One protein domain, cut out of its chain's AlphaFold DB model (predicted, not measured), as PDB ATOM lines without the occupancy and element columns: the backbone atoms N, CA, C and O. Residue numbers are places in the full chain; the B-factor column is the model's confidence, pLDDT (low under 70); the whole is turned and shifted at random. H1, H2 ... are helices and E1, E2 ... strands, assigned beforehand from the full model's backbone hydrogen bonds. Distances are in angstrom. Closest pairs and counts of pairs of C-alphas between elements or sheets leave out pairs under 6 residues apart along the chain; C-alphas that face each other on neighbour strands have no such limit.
ATOM      1  N   MET A  33     -48.950  66.594  46.140       55.44
ATOM      2  CA  MET A  33     -48.962  67.248  44.839       55.44
ATOM      3  C   MET A  33     -47.536  67.378  44.328       55.44
ATOM      4  O   MET A  33     -46.682  68.020  44.945       55.44
ATOM      5  N   GLY A  34     -47.304  66.735  43.192       59.38
ATOM      6  CA  GLY A  34     -46.075  66.851  42.455       59.38
ATOM      7  C   GLY A  34     -44.995  65.800  42.674       59.38
ATOM      8  O   GLY A  34     -43.949  65.952  42.036       59.38
ATOM      9  N   GLU A  35     -45.228  64.768  43.488       66.88
ATOM     10  CA  GLU A  35     -44.349  63.587  43.528       66.88
ATOM     11  C   GLU A  35     -44.514  62.714  42.274       66.88
ATOM     12  O   GLU A  35     -43.518  62.231  41.743       66.88
ATOM     13  N   ASP A  36     -45.727  62.642  41.710       76.81
ATOM     14  CA  ASP A  36     -46.038  61.842  40.513       76.81
ATOM     15  C   ASP A  36     -45.236  62.267  39.275       76.81
ATOM     16  O   ASP A  36     -44.849  61.431  38.467       76.81
ATOM     17  N   TYR A  37     -44.908  63.559  39.154       77.75
ATOM     18  CA  TYR A  37     -44.060  64.062  38.065       77.75
ATOM     19  C   TYR A  37     -42.639  63.473  38.093       77.75
ATOM     20  O   TYR A  37     -42.008  63.323  37.051       77.75
ATOM     21  N   TYR A  38     -42.129  63.148  39.283       80.56
ATOM     22  CA  TYR A  38     -40.809  62.543  39.481       80.56
ATOM     23  C   TYR A  38     -40.893  61.044  39.797       80.56
ATOM     24  O   TYR A  38     -39.888  60.439  40.174       80.56
ATOM     25  N   GLY A  39     -42.087  60.460  39.678       79.56
ATOM     26  CA  GLY A  39     -42.323  59.043  39.889       79.56
ATOM     27  C   GLY A  39     -41.793  58.188  38.739       79.56
ATOM     28  O   GLY A  39     -41.415  58.676  37.676       79.56
ATOM     29  N   ASN A  40     -41.790  56.873  38.953       83.69
ATOM     30  CA  ASN A  40     -41.404  55.903  37.923       83.69
ATOM     31  C   ASN A  40     -42.527  55.619  36.908       83.69
ATOM     32  O   ASN A  40     -42.289  54.929  35.919       83.69
ATOM     33  N   ASP A  41     -43.742  56.106  37.163       86.62
ATOM     34  CA  ASP A  41     -44.889  55.936  36.274       86.62
ATOM     35  C   ASP A  41     -44.962  57.096  35.272       86.62
ATOM     36  O   ASP A  41     -45.243  58.245  35.623       86.62
ATOM     37  N   ILE A  42     -44.698  56.775  34.004       84.94
ATOM     38  CA  ILE A  42     -44.689  57.730  32.893       84.94
ATOM     39  C   ILE A  42     -46.082  58.337  32.677       84.94
ATOM     40  O   ILE A  42     -46.186  59.530  32.394       84.94
ATOM     41  N   GLU A  43     -47.156  57.552  32.795       90.25
ATOM     42  CA  GLU A  43     -48.513  58.040  32.517       90.25
ATOM     43  C   GLU A  43     -48.967  59.024  33.596       90.25
ATOM     44  O   GLU A  43     -49.503  60.094  33.285       90.25
ATOM     45  N   ALA A  44     -48.663  58.715  34.859       85.25
ATOM     46  CA  ALA A  44     -48.909  59.612  35.984       85.25
ATOM     47  C   ALA A  44     -48.119  60.926  35.848       85.25
ATOM     48  O   ALA A  44     -48.677  62.011  36.042       85.25
ATOM     49  N   ALA A  45     -46.849  60.852  35.435       83.56
ATOM     50  CA  ALA A  45     -46.017  62.031  35.220       83.56
ATOM     51  C   ALA A  45     -46.549  62.934  34.093       83.56
ATOM     52  O   ALA A  45     -46.556  64.160  34.232       83.56
ATOM     53  N   VAL A  46     -47.035  62.345  32.991       85.94
ATOM     54  CA  VAL A  46     -47.637  63.086  31.869       85.94
ATOM     55  C   VAL A  46     -48.931  63.779  32.293       85.94
ATOM     56  O   VAL A  46     -49.115  64.962  31.997       85.94
ATOM     57  N   LEU A  47     -49.811  63.081  33.014       88.81
ATOM     58  CA  LEU A  47     -51.050  63.664  33.534       88.81
ATOM     59  C   LEU A  47     -50.767  64.814  34.506       88.81
ATOM     60  O   LEU A  47     -51.421  65.856  34.449       88.81
ATOM     61  N   GLU A  48     -49.767  64.666  35.373       83.56
ATOM     62  CA  GLU A  48     -49.359  65.720  36.299       83.56
ATOM     63  C   GLU A  48     -48.772  66.936  35.572       83.56
ATOM     64  O   GLU A  48     -49.134  68.071  35.886       83.56
ATOM     65  N   ALA A  49     -47.937  66.718  34.554       82.75
ATOM     66  CA  ALA A  49     -47.375  67.789  33.735       82.75
ATOM     67  C   ALA A  49     -48.457  68.585  32.986       82.75
ATOM     68  O   ALA A  49     -48.364  69.805  32.875       82.75
ATOM     69  N   GLN A  50     -49.501  67.909  32.492       83.44
ATOM     70  CA  GLN A  50     -50.632  68.566  31.829       83.44
ATOM     71  C   GLN A  50     -51.494  69.375  32.801       83.44
ATOM     72  O   GLN A  50     -51.985  70.446  32.445       83.44
ATOM     73  N   ARG A  51     -51.695  68.871  34.023       83.19
ATOM     74  CA  ARG A  51     -52.500  69.553  35.048       83.19
ATOM     75  C   ARG A  51     -51.761  70.721  35.700       83.19
ATOM     76  O   ARG A  51     -52.411  71.671  36.129       83.19
ATOM     77  N   ASN A  52     -50.432  70.659  35.791       76.50
ATOM     78  CA  ASN A  52     -49.616  71.637  36.502       76.50
ATOM     79  C   ASN A  52     -48.430  72.109  35.644       76.50
ATOM     80  O   ASN A  52     -47.343  71.530  35.686       76.50
ATOM     81  N   ASP A  53     -48.632  73.201  34.897       73.88
ATOM     82  CA  ASP A  53     -47.558  73.901  34.179       73.88
ATOM     83  C   ASP A  53     -46.640  74.615  35.185       73.88
ATOM     84  O   ASP A  53     -46.863  75.762  35.595       73.88
ATOM     85  N   ARG A  54     -45.601  73.905  35.636       67.62
ATOM     86  CA  ARG A  54     -44.614  74.439  36.576       67.62
ATOM     87  C   ARG A  54     -43.699  75.431  35.869       67.62
ATOM     88  O   ARG A  54     -42.612  75.090  35.405       67.62
ATOM     89  N   LYS A  55     -44.088  76.703  35.877       69.81
ATOM     90  CA  LYS A  55     -43.202  77.809  35.495       69.81
ATOM     91  C   LYS A  55     -42.178  78.055  36.597       69.81
ATOM     92  O   LYS A  55     -42.380  78.860  37.504       69.81
ATOM     93  N   VAL A  56     -41.064  77.339  36.519       65.31
ATOM     94  CA  VAL A  56     -39.870  77.593  37.328       65.31
ATOM     95  C   VAL A  56     -39.316  78.970  36.971       65.31
ATOM     96  O   VAL A  56     -38.834  79.213  35.866       65.31
ATOM     97  N   ASN A  57     -39.430  79.908  37.909       60.19
ATOM     98  CA  ASN A  57     -38.871  81.239  37.752       60.19
ATOM     99  C   ASN A  57     -37.352  81.169  37.956       60.19
ATOM    100  O   ASN A  57     -36.856  81.371  39.061       60.19
ATOM    101  N   TYR A  58     -36.614  80.901  36.878       58.34
ATOM    102  CA  TYR A  58     -35.148  80.918  36.862       58.34
ATOM    103  C   TYR A  58     -34.551  82.335  36.861       58.34
ATOM    104  O   TYR A  58     -33.442  82.541  36.366       58.34
ATOM    105  N   SER A  59     -35.242  83.341  37.411       59.31
ATOM    106  CA  SER A  59     -34.608  84.634  37.689       59.31
ATOM    107  C   SER A  59     -33.676  84.496  38.894       59.31
ATOM    108  O   SER A  59     -33.947  84.966  39.996       59.31
ATOM    109  N   ASN A  60     -32.538  83.837  38.678       62.81
ATOM    110  CA  ASN A  60     -31.445  83.799  39.637       62.81
ATOM    111  C   ASN A  60     -30.820  85.196  39.685       62.81
ATOM    112  O   ASN A  60     -29.801  85.462  39.054       62.81
ATOM    113  N   ARG A  61     -31.475  86.109  40.410       68.56
ATOM    114  CA  ARG A  61     -30.937  87.434  40.731       68.56
ATOM    115  C   ARG A  61     -29.572  87.303  41.406       68.56
ATOM    116  O   ARG A  61     -28.678  88.098  41.158       68.56
ATOM    117  N   TYR A  62     -29.410  86.264  42.222       74.69
ATOM    118  CA  TYR A  62     -28.195  86.027  42.983       74.69
ATOM    119  C   TYR A  62     -27.444  84.806  42.471       74.69
ATOM    120  O   TYR A  62     -28.023  83.738  42.268       74.69
ATOM    121  N   TRP A  63     -26.139  84.975  42.315       78.25
ATOM    122  CA  TRP A  63     -25.191  83.911  42.034       78.25
ATOM    123  C   TRP A  63     -24.468  83.530  43.322       78.25
ATOM    124  O   TRP A  63     -24.215  84.371  44.187       78.25
ATOM    125  N   TYR A  64     -24.159  82.244  43.470       81.38
ATOM    126  CA  TYR A  64     -23.497  81.720  44.659       81.38
ATOM    127  C   TYR A  64     -21.999  81.546  44.410       81.38
ATOM    128  O   TYR A  64     -21.594  80.780  43.533       81.38
ATOM    129  N   ASN A  65     -21.172  82.226  45.205       81.19
ATOM    130  CA  ASN A  65     -19.734  82.008  45.207       81.19
ATOM    131  C   ASN A  65     -19.392  80.823  46.122       81.19
ATOM    132  O   ASN A  65     -19.549  80.893  47.341       81.19
ATOM    133  N   ARG A  66     -18.884  79.741  45.524       83.69
ATOM    134  CA  ARG A  66     -18.524  78.509  46.244       83.69
ATOM    135  C   ARG A  66     -17.320  78.675  47.174       83.69
ATOM    136  O   ARG A  66     -17.253  77.986  48.183       83.69
ATOM    137  N   SER A  67     -16.389  79.572  46.858       86.69
ATOM    138  CA  SER A  67     -15.167  79.776  47.643       86.69
ATOM    139  C   SER A  67     -15.408  80.642  48.876       86.69
ATOM    140  O   SER A  67     -14.832  80.385  49.926       86.69
ATOM    141  N   THR A  68     -16.270  81.657  48.770       84.12
ATOM    142  CA  THR A  68     -16.571  82.571  49.887       84.12
ATOM    143  C   THR A  68     -17.856  82.213  50.630       84.12
ATOM    144  O   THR A  68     -18.152  82.819  51.655       84.12
ATOM    145  N   SER A  69     -18.623  81.237  50.132       83.44
ATOM    146  CA  SER A  69     -19.951  80.864  50.644       83.44
ATOM    147  C   SER A  69     -20.947  82.027  50.711       83.44
ATOM    148  O   SER A  69     -21.901  81.992  51.486       83.44
ATOM    149  N   GLN A  70     -20.738  83.062  49.896       78.69
ATOM    150  CA  GLN A  70     -21.566  84.263  49.865       78.69
ATOM    151  C   GLN A  70     -22.285  84.395  48.524       78.69
ATOM    152  O   GLN A  70     -21.755  84.059  47.463       78.69
ATOM    153  N   SER A  71     -23.515  84.898  48.579       83.44
ATOM    154  CA  SER A  71     -24.300  85.254  47.400       83.44
ATOM    155  C   SER A  71     -23.985  86.678  46.949       83.44
ATOM    156  O   SER A  71     -23.915  87.577  47.787       83.44
ATOM    157  N   PHE A  72     -23.877  86.902  45.642       84.44
ATOM    158  CA  PHE A  72     -23.736  88.233  45.051       84.44
ATOM    159  C   PHE A  72     -24.759  88.442  43.928       84.44
ATOM    160  O   PHE A  72     -25.222  87.479  43.316       84.44
ATOM    161  N   ASP A  73     -25.166  89.692  43.697       82.69
ATOM    162  CA  ASP A  73     -26.094  90.051  42.614       82.69
ATOM    163  C   ASP A  73     -25.305  90.083  41.297       82.69
ATOM    164  O   ASP A  73     -24.265  90.747  41.228       82.69
ATOM    165  N   LEU A  74     -25.749  89.336  40.279       75.12
ATOM    166  CA  LEU A  74     -25.123  89.413  38.960       75.12
ATOM    167  C   LEU A  74     -25.784  90.562  38.191       75.12
ATOM    168  O   LEU A  74     -26.967  90.455  37.843       75.12
ATOM    169  N   PRO A  75     -25.056  91.651  37.889       75.31
ATOM    170  CA  PRO A  75     -25.626  92.754  37.139       75.31
ATOM    171  C   PRO A  75     -26.086  92.250  35.771       75.31
ATOM    172  O   PRO A  75     -25.328  91.624  35.030       75.31
ATOM    173  N   LYS A  76     -27.347  92.527  35.425       72.56
ATOM    174  CA  LYS A  76     -27.855  92.248  34.082       72.56
ATOM    175  C   LYS A  76     -27.059  93.093  33.092       72.56
ATOM    176  O   LYS A  76     -27.171  94.319  33.115       72.56
ATOM    177  N   LEU A  77     -26.273  92.450  32.231       72.50
ATOM    178  CA  LEU A  77     -25.634  93.151  31.125       72.50
ATOM    179  C   LEU A  77     -26.720  93.717  30.196       72.50
ATOM    180  O   LEU A  77     -27.679  93.028  29.838       72.50
ATOM    181  N   GLY A  78     -26.575  94.987  29.813       76.69
ATOM    182  CA  GLY A  78     -27.392  95.584  28.759       76.69
ATOM    183  C   GLY A  78     -27.083  94.948  27.402       76.69
ATOM    184  O   GLY A  78     -25.989  94.427  27.196       76.69
ATOM    185  N   SER A  79     -28.019  95.025  26.454       73.19
ATOM    186  CA  SER A  79     -27.868  94.446  25.106       73.19
ATOM    187  C   SER A  79     -26.586  94.884  24.389       73.19
ATOM    188  O   SER A  79     -25.961  94.083  23.708       73.19
ATOM    189  N   GLN A  80     -26.159  96.131  24.590       74.25
ATOM    190  CA  GLN A  80     -24.924  96.666  24.011       74.25
ATOM    191  C   GLN A  80     -23.661  96.051  24.626       74.25
ATOM    192  O   GLN A  80     -22.710  95.776  23.905       74.25
ATOM    193  N   ALA A  81     -23.655  95.814  25.940       71.31
ATOM    194  CA  ALA A  81     -22.532  95.169  26.616       71.31
ATOM    195  C   ALA A  81     -22.458  93.674  26.266       71.31
ATOM    196  O   ALA A  81     -21.368  93.136  26.122       71.31
ATOM    197  N   LEU A  82     -23.610  93.013  26.076       71.69
ATOM    198  CA  LEU A  82     -23.659  91.619  25.615       71.69
ATOM    199  C   LEU A  82     -23.061  91.459  24.217       71.69
ATOM    200  O   LEU A  82     -22.379  90.473  23.963       71.69
ATOM    201  N   GLU A  83     -23.308  92.420  23.326       72.31
ATOM    202  CA  GLU A  83     -22.758  92.386  21.969       72.31
ATOM    203  C   GLU A  83     -21.244  92.640  21.953       72.31
ATOM    204  O   GLU A  83     -20.536  92.073  21.132       72.31
TER     205      GLU A  83
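What this domain is: This is residues 33 to 83 of the 175 residues of an uncharacterized protein of Bermanella sp (UniProt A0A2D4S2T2). A small two-stranded hairpin, E1 and E2, and a separate helix, H1, sit at the two ends of an open model, joined by a drawn-out stretch, residues 52 to 61; residues 33 to 41 fold back beside H1. Beyond the hairpin a short tail sticks out, residues 77 to 83, of which 79 to 83 belong to helix H2. The printed part has 51 residues with two named helices and two named strands, in the order H1, E1, E2, H2; the sheet, E1 - E2, is antiparallel. The class is mixed, helices and strands, with 23 residues in named elements, under half of those printed. The whole is extended, with a radius of gyration of the C-alphas of 18.1 A, and only just flat, spanning 45 by 30 by 16 A.

Where its parts are: E1 is residues 62 to 65, 9.6 A from first to last C-alpha, beginning at C-alpha 62 (-28.195, 86.027, 42.983). E2 is residues 70 to 73, 10.3 A long. H1 is residues 42 to 51, 14.3 A long, with C-alpha 42 at (-44.689, 57.730, 32.893). H2 is residues 79 to 83, 6.3 A long, ending at C-alpha 83 (-22.758, 92.386, 21.969).

How they stand to each other: E1 and E2 form a hairpin, antiparallel at 143 degrees. The C-alphas of Tyr 64 and Ser 71 face each other at 4.5 A. N 63 and O 72, at 2.8 A, and N 72 and O 63, at 2.9 A, are within hydrogen-bond range. H1 is apart from E2 and from H2, and E1 is apart from H2. In H1 and H2 every O i to N i+4 pair is within hydrogen-bond range.

The domain as a whole: The C-alphas of Asp 41 and Gln 80, the two farthest apart, are 47.0 A apart. The printed part has no cut. The link from H1 to E1 is short; those from E1 to E2 and from E2 to H2 are tight. Mean pLDDT of the printed part is 76.4, and residues 33 to 35 and 54 to 61 are under 70.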